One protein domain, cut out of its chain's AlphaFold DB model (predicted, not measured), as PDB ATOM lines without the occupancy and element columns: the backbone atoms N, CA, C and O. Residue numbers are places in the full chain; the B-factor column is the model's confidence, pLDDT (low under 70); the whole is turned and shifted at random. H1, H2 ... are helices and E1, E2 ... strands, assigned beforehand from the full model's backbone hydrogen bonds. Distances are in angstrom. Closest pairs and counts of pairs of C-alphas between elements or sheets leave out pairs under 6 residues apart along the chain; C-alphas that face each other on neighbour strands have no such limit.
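This is residues 73 to 108 and 136 to 220 of the 244 residues of an uncharacterized protein of Cupriavidus necator (UniProt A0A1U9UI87). A single seven-stranded sheet, strongly twisted and curled, runs through the whole model; the helix H4 covers one face at E7 and H1 covers the other face at E2, giving three layers. H3 only grazes the sheet, and a long link, residues 90 to 103, leads from H1 to the short H2 far from the centre. The printed part has 121 residues, with four named helices and seven named strands in the order E1 H1 H2 E2 E3 E4 E5 E6 E7 H3 H4. The sheet's order is E4 E3 E2 E1 E7 E5 E6, mixed, and the class is mixed, helices and strands. The whole is compact and rounded, with a radius of gyration of the C-alphas of 13.1 A and spans of 36 by 29 by 24 A.

E1, residues 73 to 79, begins with C-alpha 73 at (157.912, 160.721, 98.832) and is 20.3 A long. H1 is residues 82 to 89, 10.5 A, and H2 is residues 104 to 107. After the cut come E2, residues 138 to 143, 15.1 A, beginning with C-alpha 138 at (150.041, 150.902, 114.818), then E3, residues 148 to 150, and E4, residues 156 to 158. E5, residues 166 to 172, and E6, residues 178 to 184, are 18.6 A each, and E7, residues 191 to 197, is 19.0 A. H3 is residues 199 to 203; H4, residues 212 to 219, is 11.0 A and ends with C-alpha 219 at (157.918, 151.079, 93.203).

E1 is antiparallel to E7, with N 76 and O 193 2.8 A apart, and to E2, with N 75 and O 143 2.7 A apart. E2, E3 and E4 form a meander, each strand the antiparallel neighbour of the one before; N 150 and O 142 are 2.8 A apart, N 149 and O 157 2.8 A. E7 and E5 are parallel, with N 194 and O 170 2.7 A apart. E5 and E6 form a hairpin, with N 169 and O 181 2.8 A apart. H1 is on the sheet at a height of 8.1 A, over E2 and along it at 4 degrees on the local plane; their closest C-alphas, Leu 82 and Trp 138, are 6.0 A apart. H4 is on it at a height of 6.9 A, over E7 and along it at 4 degrees on the local plane; their closest C-alphas, Ala 195 and Ala 216, are 5.3 A apart. H2 is not on the sheet. Every O i to N i+4 pair is within hydrogen-bond range in H1, 3 of 4 in H4 and 0 of 1 in H3, where 0 of 2 O i to N i+3 pairs are; H2 is too short for an O i to N i+4 pair.

The C-alphas of Ser 108 and Thr 157, the two farthest apart, are 37.8 A apart. Residues 109 to 135 are not printed, and C-alphas 108 and 136 are 19.8 A apart across the cut. The link from H1 to H2 is long. The mean pLDDT of the printed part is 82.0; it is under 70 at residues 98 to 108, 136, 203 to 208 and 219 to 220.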
ATOM      1  N   THR A  73     157.231 160.940  97.552       92.25
ATOM      2  CA  THR A  73     157.912 160.721  98.832       92.25
ATOM      3  C   THR A  73     156.913 160.974  99.949       92.25
ATOM      4  O   THR A  73     156.491 162.107 100.192       92.25
ATOM      5  N   VAL A  74     156.514 159.885 100.596       93.62
ATOM      6  CA  VAL A  74     155.543 159.860 101.681       93.62
ATOM      7  C   VAL A  74     156.197 159.359 102.953       93.62
ATOM      8  O   VAL A  74     157.190 158.634 102.943       93.62
ATOM      9  N   ARG A  75     155.594 159.758 104.059       93.81
ATOM     10  CA  ARG A  75     155.932 159.406 105.421       93.81
ATOM     11  C   ARG A  75     154.776 158.657 106.049       93.81
ATOM     12  O   ARG A  75     153.626 158.838 105.653       93.81
ATOM     13  N   ARG A  76     155.084 157.850 107.053       91.62
ATOM     14  CA  ARG A  76     154.109 157.186 107.909       91.62
ATOM     15  C   ARG A  76     154.619 157.263 109.341       91.62
ATOM     16  O   ARG A  76     155.776 156.941 109.609       91.62
ATOM     17  N   ALA A  77     153.779 157.745 110.246       91.75
ATOM     18  CA  ALA A  77     154.090 157.805 111.666       91.75
ATOM     19  C   ALA A  77     153.664 156.487 112.314       91.75
ATOM     20  O   ALA A  77     152.618 155.936 111.957       91.75
ATOM     21  N   SER A  78     154.481 155.984 113.237       89.31
ATOM     22  CA  SER A  78     154.222 154.729 113.935       89.31
ATOM     23  C   SER A  78     154.062 154.953 115.440       89.31
ATOM     24  O   SER A  78     154.686 155.840 116.028       89.31
ATOM     25  N   TYR A  79     153.195 154.158 116.059       89.19
ATOM     26  CA  TYR A  79     152.662 154.367 117.403       89.19
ATOM     27  C   TYR A  79     152.733 153.079 118.220       89.19
ATOM     28  O   TYR A  79     152.540 151.975 117.700       89.19
ATOM     29  N   ALA A  80     152.990 153.225 119.520       86.81
ATOM     30  CA  ALA A  80     152.969 152.111 120.463       86.81
ATOM     31  C   ALA A  80     151.539 151.589 120.699       86.81
ATOM     32  O   ALA A  80     151.339 150.382 120.830       86.81
ATOM     33  N   THR A  81     150.544 152.483 120.715       87.75
ATOM     34  CA  THR A  81     149.134 152.158 120.971       87.75
ATOM     35  C   THR A  81     148.214 152.666 119.855       87.75
ATOM     36  O   THR A  81     148.590 153.539 119.072       87.75
ATOM     37  N   LEU A  82     146.998 152.111 119.787       89.19
ATOM     38  CA  LEU A  82     145.943 152.615 118.903       89.19
ATOM     39  C   LEU A  82     145.468 154.001 119.358       89.19
ATOM     40  O   LEU A  82     145.317 154.887 118.528       89.19
ATOM     41  N   GLU A  83     145.302 154.204 120.667       91.50
ATOM     42  CA  GLU A  83     144.831 155.463 121.261       91.50
ATOM     43  C   GLU A  83     145.754 156.644 120.918       91.50
ATOM     44  O   GLU A  83     145.271 157.695 120.514       91.50
ATOM     45  N   ASP A  84     147.076 156.449 120.971       90.88
ATOM     46  CA  ASP A  84     148.073 157.437 120.528       90.88
ATOM     47  C   ASP A  84     147.911 157.810 119.042       90.88
ATOM     48  O   ASP A  84     148.040 158.976 118.662       90.88
ATOM     49  N   CYS A  85     147.620 156.820 118.193       92.12
ATOM     50  CA  CYS A  85     147.383 157.036 116.769       92.12
ATOM     51  C   CYS A  85     146.062 157.789 116.536       92.12
ATOM     52  O   CYS A  85     146.032 158.780 115.806       92.12
ATOM     53  N   GLU A  86     144.973 157.364 117.180       93.31
ATOM     54  CA  GLU A  86     143.656 157.993 117.045       93.31
ATOM     55  C   GLU A  86     143.639 159.420 117.605       93.31
ATOM     56  O   GLU A  86     143.026 160.299 116.999       93.31
ATOM     57  N   ALA A  87     144.355 159.679 118.705       92.62
ATOM     58  CA  ALA A  87     144.527 161.012 119.276       92.62
ATOM     59  C   ALA A  87     145.253 161.957 118.310       92.62
ATOM     60  O   ALA A  87     144.846 163.111 118.149       92.62
ATOM     61  N   ASP A  88     146.294 161.470 117.627       91.88
ATOM     62  CA  ASP A  88     146.996 162.271 116.634       91.88
ATOM     63  C   ASP A  88     146.165 162.457 115.356       91.88
ATOM     64  O   ASP A  88     146.088 163.584 114.870       91.88
ATOM     65  N   TRP A  89     145.523 161.432 114.786       91.12
ATOM     66  CA  TRP A  89     144.838 161.541 113.480       91.12
ATOM     67  C   TRP A  89     143.365 161.954 113.536       91.12
ATOM     68  O   TRP A  89     142.842 162.432 112.532       91.12
ATOM     69  N   ASN A  90     142.711 161.847 114.698       87.19
ATOM     70  CA  ASN A  90     141.290 162.157 114.912       87.19
ATOM     71  C   ASN A  90     140.343 161.403 113.945       87.19
ATOM     72  O   ASN A  90     139.276 161.893 113.570       87.19
ATOM     73  N   ALA A  91     140.762 160.209 113.516       82.25
ATOM     74  CA  ALA A  91     140.085 159.380 112.526       82.25
ATOM     75  C   ALA A  91     140.395 157.888 112.789       82.25
ATOM     76  O   ALA A  91     141.447 157.409 112.374       82.25
ATOM     77  N   PRO A  92     139.489 157.130 113.441       77.06
ATOM     78  CA  PRO A  92     139.736 155.729 113.821       77.06
ATOM     79  C   PRO A  92     140.126 154.811 112.656       77.06
ATOM     80  O   PRO A  92     140.945 153.912 112.797       77.06
ATOM     81  N   ASN A  93     139.574 155.069 111.465       84.38
ATOM     82  CA  ASN A  93     139.842 154.268 110.270       84.38
ATOM     83  C   ASN A  93     141.210 154.549 109.622       84.38
ATOM     84  O   ASN A  93     141.577 153.825 108.702       84.38
ATOM     85  N   ASP A  94     141.938 155.588 110.050       87.06
ATOM     86  CA  ASP A  94     143.266 155.924 109.514       87.06
ATOM     87  C   ASP A  94     144.405 155.184 110.241       87.06
ATOM     88  O   ASP A  94     145.555 155.226 109.796       87.06
ATOM     89  N   CYS A  95     144.092 154.517 111.356       90.50
ATOM     90  CA  CYS A  95     145.038 153.801 112.202       90.50
ATOM     91  C   CYS A  95     144.976 152.295 111.943       90.50
ATOM     92  O   CYS A  95     143.948 151.647 112.124       90.50
ATOM     93  N   GLU A  96     146.104 151.723 111.531       87.38
ATOM     94  CA  GLU A  96     146.182 150.347 111.046       87.38
ATOM     95  C   GLU A  96     147.319 149.575 111.718       87.38
ATOM     96  O   GLU A  96     148.444 150.067 111.834       87.38
ATOM     97  N   SER A  97     147.046 148.330 112.113       83.44
ATOM     98  CA  SER A  97     148.076 147.399 112.562       83.44
ATOM     99  C   SER A  97     148.733 146.719 111.360       83.44
ATOM    100  O   SER A  97     148.212 145.738 110.824       83.44
ATOM    101  N   VAL A  98     149.883 147.237 110.934       69.50
ATOM    102  CA  VAL A  98     150.696 146.637 109.867       69.50
ATOM    103  C   VAL A  98     151.719 145.688 110.492       69.50
ATOM    104  O   VAL A  98     152.343 146.058 111.489       69.50
ATOM    105  N   PRO A  99     151.945 144.484 109.929       63.34
ATOM    106  CA  PRO A  99     153.062 143.645 110.336       63.34
ATOM    107  C   PRO A  99     154.374 144.418 110.174       63.34
ATOM    108  O   PRO A  99     154.743 144.797 109.062       63.34
ATOM    109  N   ALA A 100     155.083 144.655 111.278       58.12
ATOM    110  CA  ALA A 100     156.450 145.147 111.199       58.12
ATOM    111  C   ALA A 100     157.281 144.111 110.429       58.12
ATOM    112  O   ALA A 100     157.294 142.937 110.809       58.12
ATOM    113  N   ASP A 101     157.954 144.537 109.355       55.06
ATOM    114  CA  ASP A 101     158.892 143.668 108.641       55.06
ATOM    115  C   ASP A 101     159.910 143.103 109.630       55.06
ATOM    116  O   ASP A 101     160.448 143.829 110.471       55.06
ATOM    117  N   ASP A 102     160.170 141.805 109.496       43.88
ATOM    118  CA  ASP A 102     160.946 141.007 110.437       43.88
ATOM    119  C   ASP A 102     162.256 141.720 110.832       43.88
ATOM    120  O   ASP A 102     163.174 141.912 110.017       43.88
ATOM    121  N   THR A 103     162.325 142.167 112.094       44.22
ATOM    122  CA  THR A 103     163.377 143.068 112.609       44.22
ATOM    123  C   THR A 103     164.766 142.427 112.581       44.22
ATOM    124  O   THR A 103     165.779 143.130 112.584       44.22
ATOM    125  N   SER A 104     164.817 141.102 112.432       39.53
ATOM    126  CA  SER A 104     166.001 140.310 112.085       39.53
ATOM    127  C   SER A 104     166.740 140.837 110.841       39.53
ATOM    128  O   SER A 104     167.973 140.884 110.816       39.53
ATOM    129  N   THR A 105     166.022 141.331 109.828       40.56
ATOM    130  CA  THR A 105     166.638 141.900 108.614       40.56
ATOM    131  C   THR A 105     167.117 143.344 108.783       40.56
ATOM    132  O   THR A 105     167.936 143.808 107.993       40.56
ATOM    133  N   ILE A 106     166.666 144.047 109.829       43.38
ATOM    134  CA  ILE A 106     167.022 145.448 110.101       43.38
ATOM    135  C   ILE A 106     168.394 145.564 110.790       43.38
ATOM    136  O   ILE A 106     169.090 146.561 110.595       43.38
ATOM    137  N   TYR A 107     168.813 144.541 111.544       37.44
ATOM    138  CA  TYR A 107     170.125 144.485 112.212       37.44
ATOM    139  C   TYR A 107     171.191 143.668 111.463       37.44
ATOM    140  O   TYR A 107     172.369 143.745 111.801       37.44
ATOM    141  N   SER A 108     170.817 142.931 110.411       28.86
ATOM    142  CA  SER A 108     171.759 142.086 109.656       28.86
ATOM    143  C   SER A 108     172.695 142.862 108.707       28.86
ATOM    144  O   SER A 108     173.651 142.290 108.196       28.86
ATOM    145  N   ALA A 136     156.349 149.496 117.560       61.66
ATOM    146  CA  ALA A 136     155.294 150.304 116.978       61.66
ATOM    147  C   ALA A 136     154.302 149.353 116.290       61.66
ATOM    148  O   ALA A 136     154.600 148.777 115.245       61.66
ATOM    149  N   HIS A 137     153.166 149.120 116.940       75.19
ATOM    150  CA  HIS A 137     152.142 148.173 116.494       75.19
ATOM    151  C   HIS A 137     151.120 148.803 115.547       75.19
ATOM    152  O   HIS A 137     150.406 148.080 114.857       75.19
ATOM    153  N   TRP A 138     151.042 150.132 115.540       86.62
ATOM    154  CA  TRP A 138     150.041 150.902 114.818       86.62
ATOM    155  C   TRP A 138     150.715 151.937 113.936       86.62
ATOM    156  O   TRP A 138     151.695 152.567 114.334       86.62
ATOM    157  N   TYR A 139     150.173 152.133 112.745       89.50
ATOM    158  CA  TYR A 139     150.627 153.135 111.799       89.50
ATOM    159  C   TYR A 139     149.457 154.018 111.395       89.50
ATOM    160  O   TYR A 139     148.378 153.516 111.078       89.50
ATOM    161  N   GLY A 140     149.698 155.327 111.367       91.56
ATOM    162  CA  GLY A 140     148.739 156.289 110.832       91.56
ATOM    163  C   GLY A 140     148.636 156.237 109.299       91.56
ATOM    164  O   GLY A 140     149.241 155.369 108.659       91.56
ATOM    165  N   PRO A 141     147.937 157.200 108.682       92.25
ATOM    166  CA  PRO A 141     147.870 157.352 107.237       92.25
ATOM    167  C   PRO A 141     149.233 157.752 106.647       92.25
ATOM    168  O   PRO A 141     150.139 158.218 107.345       92.25
ATOM    169  N   TYR A 142     149.371 157.601 105.329       92.25
ATOM    170  CA  TYR A 142     150.506 158.162 104.596       92.25
ATOM    171  C   TYR A 142     150.375 159.686 104.517       92.25
ATOM    172  O   TYR A 142     149.286 160.198 104.271       92.25
ATOM    173  N   TYR A 143     151.478 160.422 104.644       93.56
ATOM    174  CA  TYR A 143     151.486 161.879 104.487       93.56
ATOM    175  C   TYR A 143     152.767 162.400 103.829       93.56
ATOM    176  O   TYR A 143     153.827 161.802 103.958       93.56
ATOM    177  N   THR A 144     152.710 163.524 103.122       93.31
ATOM    178  CA  THR A 144     153.906 164.187 102.574       93.31
ATOM    179  C   THR A 144     154.554 165.122 103.598       93.31
ATOM    180  O   THR A 144     153.912 165.596 104.535       93.31
ATOM    181  N   SER A 145     155.823 165.481 103.380       90.69
ATOM    182  CA  SER A 145     156.489 166.556 104.135       90.69
ATOM    183  C   SER A 145     155.818 167.927 103.966       90.69
ATOM    184  O   SER A 145     155.911 168.759 104.862       90.69
ATOM    185  N   SER A 146     155.106 168.155 102.855       89.94
ATOM    186  CA  SER A 146     154.281 169.350 102.631       89.94
ATOM    187  C   SER A 146     152.945 169.337 103.385       89.94
ATOM    188  O   SER A 146     152.255 170.355 103.389       89.94
ATOM    189  N   GLY A 147     152.571 168.216 104.013       91.25
ATOM    190  CA  GLY A 147     151.379 168.107 104.852       91.25
ATOM    191  C   GLY A 147     150.130 167.529 104.186       91.25
ATOM    192  O   GLY A 147     149.057 167.568 104.783       91.25
ATOM    193  N   THR A 148     150.222 166.995 102.967       94.06
ATOM    194  CA  THR A 148     149.098 166.292 102.334       94.06
ATOM    195  C   THR A 148     148.985 164.895 102.931       94.06
ATOM    196  O   THR A 148     149.946 164.131 102.883       94.06
ATOM    197  N   VAL A 149     147.828 164.566 103.499       93.38
ATOM    198  CA  VAL A 149     147.516 163.287 104.153       93.38
ATOM    199  C   VAL A 149     146.638 162.459 103.219       93.38
ATOM    200  O   VAL A 149     145.638 162.967 102.718       93.38
ATOM    201  N   TYR A 150     146.994 161.197 102.993       91.75
ATOM    202  CA  TYR A 150     146.233 160.233 102.196       91.75
ATOM    203  C   TYR A 150     145.497 159.277 103.134       91.75
ATOM    204  O   TYR A 150     146.134 158.514 103.854       91.75
ATOM    205  N   HIS A 151     144.168 159.298 103.114       90.75
ATOM    206  CA  HIS A 151     143.326 158.473 103.981       90.75
ATOM    207  C   HIS A 151     143.001 157.115 103.328       90.75
ATOM    208  O   HIS A 151     142.942 157.034 102.096       90.75
ATOM    209  N   PRO A 152     142.723 156.035 104.090       84.88
ATOM    210  CA  PRO A 152     142.455 154.709 103.514       84.88
ATOM    211  C   PRO A 152     141.189 154.637 102.654       84.88
ATOM    212  O   PRO A 152     141.075 153.785 101.779       84.88
ATOM    213  N   ASN A 153     140.259 155.576 102.845       85.12
ATOM    214  CA  ASN A 153     139.080 155.766 101.998       85.12
ATOM    215  C   ASN A 153     139.382 156.433 100.630       85.12
ATOM    216  O   ASN A 153     138.449 156.723  99.883       85.12
ATOM    217  N   GLY A 154     140.651 156.727 100.319       85.62
ATOM    218  CA  GLY A 154     141.096 157.400  99.091       85.62
ATOM    219  C   GLY A 154     140.968 158.929  99.099       85.62
ATOM    220  O   GLY A 154     141.379 159.582  98.139       85.62
ATOM    221  N   THR A 155     140.416 159.529 100.159       88.88
ATOM    222  CA  THR A 155     140.368 160.992 100.299       88.88
ATOM    223  C   THR A 155     141.726 161.567 100.702       88.88
ATOM    224  O   THR A 155     142.613 160.852 101.173       88.88
ATOM    225  N   GLN A 156     141.893 162.874 100.506       92.50
ATOM    226  CA  GLN A 156     143.094 163.605 100.902       92.50
ATOM    227  C   GLN A 156     142.719 164.836 101.721       92.50
ATOM    228  O   GLN A 156     141.760 165.533 101.386       92.50
ATOM    229  N   THR A 157     143.490 165.121 102.768       92.75
ATOM    230  CA  THR A 157     143.378 166.356 103.557       92.75
ATOM    231  C   THR A 157     144.733 167.047 103.675       92.75
ATOM    232  O   THR A 157     145.764 166.485 103.311       92.75
ATOM    233  N   GLN A 158     144.735 168.293 104.153       94.19
ATOM    234  CA  GLN A 158     145.955 169.055 104.402       94.19
ATOM    235  C   GLN A 158     146.111 169.297 105.904       94.19
ATOM    236  O   GLN A 158     145.173 169.743 106.565       94.19
ATOM    237  N   ARG A 159     147.309 169.047 106.429       90.31
ATOM    238  CA  ARG A 159     147.671 169.233 107.833       90.31
ATOM    239  C   ARG A 159     149.088 169.779 107.939       90.31
ATOM    240  O   ARG A 159     149.979 169.306 107.246       90.31
ATOM    241  N   ASP A 160     149.314 170.742 108.825       87.94
ATOM    242  CA  ASP A 160     150.672 171.212 109.089       87.94
ATOM    243  C   ASP A 160     151.478 170.144 109.853       87.94
ATOM    244  O   ASP A 160     151.099 169.742 110.953       87.94
ATOM    245  N   MET A 161     152.581 169.691 109.251       84.19
ATOM    246  CA  MET A 161     153.553 168.756 109.840       84.19
ATOM    247  C   MET A 161     154.840 169.469 110.292       84.19
ATOM    248  O   MET A 161     155.768 168.835 110.793       84.19
ATOM    249  N   SER A 162     154.918 170.789 110.103       80.50
ATOM    250  CA  SER A 162     156.088 171.611 110.435       80.50
ATOM    251  C   SER A 162     156.229 171.809 111.943       80.50
ATOM    252  O   SER A 162     157.343 171.965 112.442       80.50
ATOM    253  N   ALA A 163     155.117 171.784 112.681       75.69
ATOM    254  CA  ALA A 163     155.075 171.911 114.131       75.69
ATOM    255  C   ALA A 163     154.927 170.531 114.796       75.69
ATOM    256  O   ALA A 163     153.846 169.949 114.810       75.69
ATOM    257  N   GLY A 164     156.010 170.018 115.381       85.44
ATOM    258  CA  GLY A 164     155.998 168.735 116.084       85.44
ATOM    259  C   GLY A 164     157.345 168.390 116.724       85.44
ATOM    260  O   GLY A 164     158.362 168.981 116.350       85.44
ATOM    261  N   PRO A 165     157.387 167.462 117.699       88.69
ATOM    262  CA  PRO A 165     158.642 166.981 118.266       88.69
ATOM    263  C   PRO A 165     159.499 166.277 117.206       88.69
ATOM    264  O   PRO A 165     158.983 165.586 116.325       88.69
ATOM    265  N   LEU A 166     160.822 166.401 117.335       91.88
ATOM    266  CA  LEU A 166     161.767 165.613 116.546       91.88
ATOM    267  C   LEU A 166     161.680 164.137 116.953       91.88
ATOM    268  O   LEU A 166     161.891 163.790 118.117       91.88
ATOM    269  N   ARG A 167     161.408 163.264 115.982       89.31
ATOM    270  CA  ARG A 167     161.399 161.805 116.137       89.31
ATOM    271  C   ARG A 167     162.436 161.157 115.211       89.31
ATOM    272  O   ARG A 167     162.745 161.731 114.160       89.31
ATOM    273  N   PRO A 168     162.980 159.977 115.570       88.00
ATOM    274  CA  PRO A 168     163.797 159.184 114.657       88.00
ATOM    275  C   PRO A 168     163.013 158.866 113.382       88.00
ATOM    276  O   PRO A 168     161.826 158.542 113.457       88.00
ATOM    277  N   MET A 169     163.674 158.941 112.228       89.12
ATOM    278  CA  MET A 169     163.081 158.642 110.928       89.12
ATOM    279  C   MET A 169     163.895 157.594 110.165       89.12
ATOM    280  O   MET A 169     165.094 157.769 109.940       89.12
ATOM    281  N   ASN A 170     163.227 156.531 109.723       89.75
ATOM    282  CA  ASN A 170     163.770 155.561 108.774       89.75
ATOM    283  C   ASN A 170     163.472 156.029 107.354       89.75
ATOM    284  O   ASN A 170     162.307 156.238 107.043       89.75
ATOM    285  N   VAL A 171     164.472 156.140 106.484       90.00
ATOM    286  CA  VAL A 171     164.247 156.409 105.055       90.00
ATOM    287  C   VAL A 171     164.593 155.155 104.266       90.00
ATOM    288  O   VAL A 171     165.710 154.647 104.392       90.00
ATOM    289  N   TYR A 172     163.642 154.655 103.480       88.38
ATOM    290  CA  TYR A 172     163.797 153.484 102.619       88.38
ATOM    291  C   TYR A 172     163.916 153.907 101.156       88.38
ATOM    292  O   TYR A 172     163.039 154.590 100.622       88.38
ATOM    293  N   ASP A 173     164.989 153.474 100.496       85.62
ATOM    294  CA  ASP A 173     165.153 153.654  99.053       85.62
ATOM    295  C   ASP A 173     164.380 152.596  98.234       85.62
ATOM    296  O   ASP A 173     163.750 151.687  98.779       85.62
ATOM    297  N   SER A 174     164.444 152.686  96.904       81.62
ATOM    298  CA  SER A 174     163.785 151.744  95.982       81.62
ATOM    299  C   SER A 174     164.316 150.302  96.046       81.62
ATOM    300  O   SER A 174     163.679 149.401  95.503       81.62
ATOM    301  N   THR A 175     165.450 150.061  96.712       81.62
ATOM    302  CA  THR A 175     165.977 148.716  97.007       81.62
ATOM    303  C   THR A 175     165.510 148.190  98.369       81.62
ATOM    304  O   THR A 175     165.770 147.038  98.713       81.62
ATOM    305  N   GLY A 176     164.800 149.013  99.149       76.81
ATOM    306  CA  GLY A 176     164.418 148.716 100.525       76.81
ATOM    307  C   GLY A 176     165.583 148.842 101.510       76.81
ATOM    308  O   GLY A 176     165.498 148.286 102.610       76.81
ATOM    309  N   THR A 177     166.661 149.540 101.132       82.50
ATOM    310  CA  THR A 177     167.791 149.844 102.018       82.50
ATOM    311  C   THR A 177     167.405 150.986 102.953       82.50
ATOM    312  O   THR A 177     166.880 152.012 102.520       82.50
ATOM    313  N   ARG A 178     167.647 150.795 104.254       85.25
ATOM    314  CA  ARG A 178     167.295 151.744 105.319       85.25
ATOM    315  C   ARG A 178     168.459 152.682 105.625       85.25
ATOM    316  O   ARG A 178     169.545 152.225 105.972       85.25
ATOM    317  N   THR A 179     168.189 153.981 105.649       86.44
ATOM    318  CA  THR A 179     169.025 154.982 106.331       86.44
ATOM    319  C   THR A 179     168.271 155.579 107.525       86.44
ATOM    320  O   THR A 179     167.055 155.412 107.647       86.44
ATOM    321  N   GLN A 180     168.990 156.218 108.452       87.88
ATOM    322  CA  GLN A 180     168.406 156.862 109.635       87.88
ATOM    323  C   GLN A 180     168.617 158.376 109.589       87.88
ATOM    324  O   GLN A 180     169.674 158.860 109.189       87.88
ATOM    325  N   SER A 181     167.606 159.115 110.028       90.12
ATOM    326  CA  SER A 181     167.592 160.575 110.131       90.12
ATOM    327  C   SER A 181     166.630 161.004 111.251       90.12
ATOM    328  O   SER A 181     166.190 160.170 112.045       90.12
ATOM    329  N   PHE A 182     166.300 162.292 111.338       89.19
ATOM    330  CA  PHE A 182     165.299 162.821 112.268       89.19
ATOM    331  C   PHE A 182     164.349 163.762 111.534       89.19
ATOM    332  O   PHE A 182     164.751 164.454 110.598       89.19
ATOM    333  N   THR A 183     163.092 163.816 111.967       92.12
ATOM    334  CA  THR A 183     162.120 164.770 111.428       92.12
ATOM    335  C   THR A 183     161.079 165.180 112.461       92.12
ATOM    336  O   THR A 183     160.881 164.477 113.452       92.12
ATOM    337  N   ASN A 184     160.406 166.305 112.223       91.38
ATOM    338  CA  ASN A 184     159.230 166.691 112.993       91.38
ATOM    339  C   ASN A 184     158.099 165.707 112.667       91.38
ATOM    340  O   ASN A 184     157.841 165.400 111.500       91.38
ATOM    341  N   ALA A 185     157.453 165.192 113.707       89.00
ATOM    342  CA  ALA A 185     156.374 164.218 113.608       89.00
ATOM    343  C   ALA A 185     155.182 164.647 114.467       89.00
ATOM    344  O   ALA A 185     155.257 165.634 115.200       89.00
ATOM    345  N   THR A 186     154.091 163.888 114.419       90.69
ATOM    346  CA  THR A 186     152.957 164.126 115.314       90.69
ATOM    347  C   THR A 186     153.355 163.871 116.786       90.69
ATOM    348  O   THR A 186     154.281 163.089 117.045       90.69
ATOM    349  N   PRO A 187     152.720 164.543 117.768       89.69
ATOM    350  CA  PRO A 187     153.115 164.476 119.175       89.69
ATOM    351  C   PRO A 187     153.301 163.066 119.750       89.69
ATOM    352  O   PRO A 187     154.305 162.830 120.427       89.69
ATOM    353  N   HIS A 188     152.401 162.126 119.449       89.69
ATOM    354  CA  HIS A 188     152.404 160.769 120.003       89.69
ATOM    355  C   HIS A 188     153.187 159.749 119.155       89.69
ATOM    356  O   HIS A 188     153.360 158.598 119.563       89.69
ATOM    357  N   ALA A 189     153.729 160.153 117.999       88.56
ATOM    358  CA  ALA A 189     154.534 159.269 117.158       88.56
ATOM    359  C   ALA A 189     155.778 158.762 117.907       88.56
ATOM    360  O   ALA A 189     156.545 159.530 118.488       88.56
ATOM    361  N   THR A 190     156.017 157.454 117.851       87.06
ATOM    362  CA  THR A 190     157.221 156.809 118.392       87.06
ATOM    363  C   THR A 190     158.413 157.030 117.460       87.06
ATOM    364  O   THR A 190     159.504 157.395 117.904       87.06
ATOM    365  N   MET A 191     158.188 156.864 116.158       88.62
ATOM    366  CA  MET A 191     159.139 157.135 115.080       88.62
ATOM    367  C   MET A 191     158.381 157.430 113.776       88.62
ATOM    368  O   MET A 191     157.159 157.283 113.700       88.62
ATOM    369  N   VAL A 192     159.115 157.859 112.753       90.75
ATOM    370  CA  VAL A 192     158.608 158.069 111.393       90.75
ATOM    371  C   VAL A 192     159.321 157.122 110.438       90.75
ATOM    372  O   VAL A 192     160.477 156.747 110.633       90.75
ATOM    373  N   GLU A 193     158.641 156.746 109.373       90.81
ATOM    374  CA  GLU A 193     159.217 156.038 108.242       90.81
ATOM    375  C   GLU A 193     158.919 156.821 106.961       90.81
ATOM    376  O   GLU A 193     157.841 157.390 106.844       90.81
ATOM    377  N   GLU A 194     159.854 156.880 106.016       92.56
ATOM    378  CA  GLU A 194     159.773 157.621 104.752       92.56
ATOM    379  C   GLU A 194     160.162 156.707 103.583       92.56
ATOM    380  O   GLU A 194     161.097 155.911 103.687       92.56
ATOM    381  N   ALA A 195     159.426 156.797 102.477       90.56
ATOM    382  CA  ALA A 195     159.643 156.026 101.258       90.56
ATOM    383  C   ALA A 195     159.020 156.751 100.059       90.56
ATOM    384  O   ALA A 195     158.011 157.445 100.200       90.56
ATOM    385  N   THR A 196     159.562 156.546  98.859       89.06
ATOM    386  CA  THR A 196     158.918 157.022  97.626       89.06
ATOM    387  C   THR A 196     158.043 155.924  97.029       89.06
ATOM    388  O   THR A 196     158.552 154.907  96.557       89.06
ATOM    389  N   VAL A 197     156.727 156.138  97.021       85.62
ATOM    390  CA  VAL A 197     155.720 155.176  96.534       85.62
ATOM    391  C   VAL A 197     155.122 155.629  95.201       85.62
ATOM    392  O   VAL A 197     155.289 156.782  94.806       85.62
ATOM    393  N   ARG A 198     154.417 154.746  94.484       83.00
ATOM    394  CA  ARG A 198     153.738 155.122  93.231       83.00
ATOM    395  C   ARG A 198     152.523 156.000  93.511       83.00
ATOM    396  O   ARG A 198     151.726 155.707  94.401       83.00
ATOM    397  N   SER A 199     152.320 157.024  92.689       80.81
ATOM    398  CA  SER A 199     151.215 157.981  92.847       80.81
ATOM    399  C   SER A 199     149.839 157.284  92.818       80.81
ATOM    400  O   SER A 199     148.898 157.669  93.514       80.81
ATOM    401  N   SER A 200     149.745 156.193  92.053       77.94
ATOM    402  CA  SER A 200     148.552 155.357  91.882       77.94
ATOM    403  C   SER A 200     148.240 154.399  93.044       77.94
ATOM    404  O   SER A 200     147.118 153.895  93.110       77.94
ATOM    405  N   SER A 201     149.175 154.131  93.968       78.75
ATOM    406  CA  SER A 201     148.878 153.301  95.149       78.75
ATOM    407  C   SER A 201     148.207 154.108  96.263       78.75
ATOM    408  O   SER A 201     147.351 153.574  96.969       78.75
ATOM    409  N   LEU A 202     148.544 155.399  96.361       80.50
ATOM    410  CA  LEU A 202     148.009 156.339  97.349       80.50
ATOM    411  C   LEU A 202     146.539 156.693  97.092       80.50
ATOM    412  O   LEU A 202     145.726 156.641  98.008       80.50
ATOM    413  N   SER A 203     146.175 157.013  95.846       69.88
ATOM    414  CA  SER A 203     144.812 157.451  95.500       69.88
ATOM    415  C   SER A 203     143.756 156.343  95.587       69.88
ATOM    416  O   SER A 203     142.585 156.629  95.818       69.88
ATOM    417  N   GLY A 204     144.157 155.080  95.416       68.62
ATOM    418  CA  GLY A 204     143.267 153.922  95.528       68.62
ATOM    419  C   GLY A 204     143.275 153.232  96.895       68.62
ATOM    420  O   GLY A 204     142.732 152.135  96.992       68.62
ATOM    421  N   GLY A 205     143.970 153.780  97.901       66.56
ATOM    422  CA  GLY A 205     144.171 153.131  99.208       66.56
ATOM    423  C   GLY A 205     144.985 151.826  99.161       66.56
ATOM    424  O   GLY A 205     145.126 151.151 100.173       66.56
ATOM    425  N   ARG A 206     145.549 151.455  98.003       65.12
ATOM    426  CA  ARG A 206     146.124 150.121  97.731       65.12
ATOM    427  C   ARG A 206     147.470 149.868  98.411       65.12
ATOM    428  O   ARG A 206     147.908 148.724  98.440       65.12
ATOM    429  N   SER A 207     148.140 150.920  98.888       62.75
ATOM    430  CA  SER A 207     149.349 150.812  99.716       62.75
ATOM    431  C   SER A 207     149.070 150.842 101.222       62.75
ATOM    432  O   SER A 207     149.986 150.574 101.991       62.75
ATOM    433  N   MET A 208     147.835 151.114 101.663       69.00
ATOM    434  CA  MET A 208     147.449 150.834 103.053       69.00
ATOM    435  C   MET A 208     147.568 149.321 103.293       69.00
ATOM    436  O   MET A 208     147.296 148.529 102.391       69.00
ATOM    437  N   GLY A 209     148.063 148.924 104.460       70.19
ATOM    438  CA  GLY A 209     148.413 147.540 104.787       70.19
ATOM    439  C   GLY A 209     149.844 147.123 104.446       70.19
ATOM    440  O   GLY A 209     150.264 146.041 104.854       70.19
ATOM    441  N   LEU A 210     150.623 147.955 103.743       74.56
ATOM    442  CA  LEU A 210     152.039 147.684 103.474       74.56
ATOM    443  C   LEU A 210     152.958 148.393 104.476       74.56
ATOM    444  O   LEU A 210     152.709 149.528 104.897       74.56
ATOM    445  N   SER A 211     154.073 147.737 104.802       80.88
ATOM    446  CA  SER A 211     155.212 148.389 105.447       80.88
ATOM    447  C   SER A 211     155.832 149.424 104.501       80.88
ATOM    448  O   SER A 211     155.732 149.317 103.273       80.88
ATOM    449  N   MET A 212     156.527 150.423 105.048       84.31
ATOM    450  CA  MET A 212     157.184 151.444 104.221       84.31
ATOM    451  C   MET A 212     158.275 150.862 103.318       84.31
ATOM    452  O   MET A 212     158.437 151.307 102.183       84.31
ATOM    453  N   ARG A 213     158.961 149.811 103.775       83.00
ATOM    454  CA  ARG A 213     159.949 149.076 102.982       83.00
ATOM    455  C   ARG A 213     159.304 148.319 101.818       83.00
ATOM    456  O   ARG A 213     159.784 148.433 100.693       83.00
ATOM    457  N   ALA A 214     158.208 147.592 102.056       79.38
ATOM    458  CA  ALA A 214     157.473 146.905 100.995       79.38
ATOM    459  C   ALA A 214     156.902 147.905  99.977       79.38
ATOM    460  O   ALA A 214     157.000 147.683  98.770       79.38
ATOM    461  N   ALA A 215     156.381 149.041 100.449       78.88
ATOM    462  CA  ALA A 215     155.903 150.120  99.594       78.88
ATOM    463  C   ALA A 215     157.034 150.717  98.727       78.88
ATOM    464  O   ALA A 215     156.841 150.879  97.520       78.88
ATOM    465  N   ALA A 216     158.226 150.952  99.293       80.44
ATOM    466  CA  ALA A 216     159.404 151.427  98.558       80.44
ATOM    467  C   ALA A 216     159.854 150.440  97.464       80.44
ATOM    468  O   ALA A 216     160.024 150.823  96.306       80.44
ATOM    469  N   VAL A 217     159.979 149.151  97.804       79.94
ATOM    470  CA  VAL A 217     160.389 148.098  96.857       79.94
ATOM    471  C   VAL A 217     159.330 147.876  95.773       79.94
ATOM    472  O   VAL A 217     159.680 147.673  94.613       79.94
ATOM    473  N   SER A 218     158.037 147.999  96.095       72.56
ATOM    474  CA  SER A 218     156.947 147.878  95.110       72.56
ATOM    475  C   SER A 218     156.975 148.953  94.014       72.56
ATOM    476  O   SER A 218     156.351 148.784  92.963       72.56
ATOM    477  N   ARG A 219     157.708 150.058  94.229       66.56
ATOM    478  CA  ARG A 219     157.918 151.079  93.203       66.56
ATOM    479  C   ARG A 219     158.871 150.602  92.107       66.56
ATOM    480  O   ARG A 219     158.649 150.991  90.956       66.56
ATOM    481  N   ALA A 220     159.882 149.797  92.451       56.75
ATOM    482  CA  ALA A 220     160.926 149.363  91.527       56.75
ATOM    483  C   ALA A 220     160.309 148.807  90.231       56.75
ATOM    484  O   ALA A 220     159.306 148.086  90.293       56.75
TER     485      ALA A 220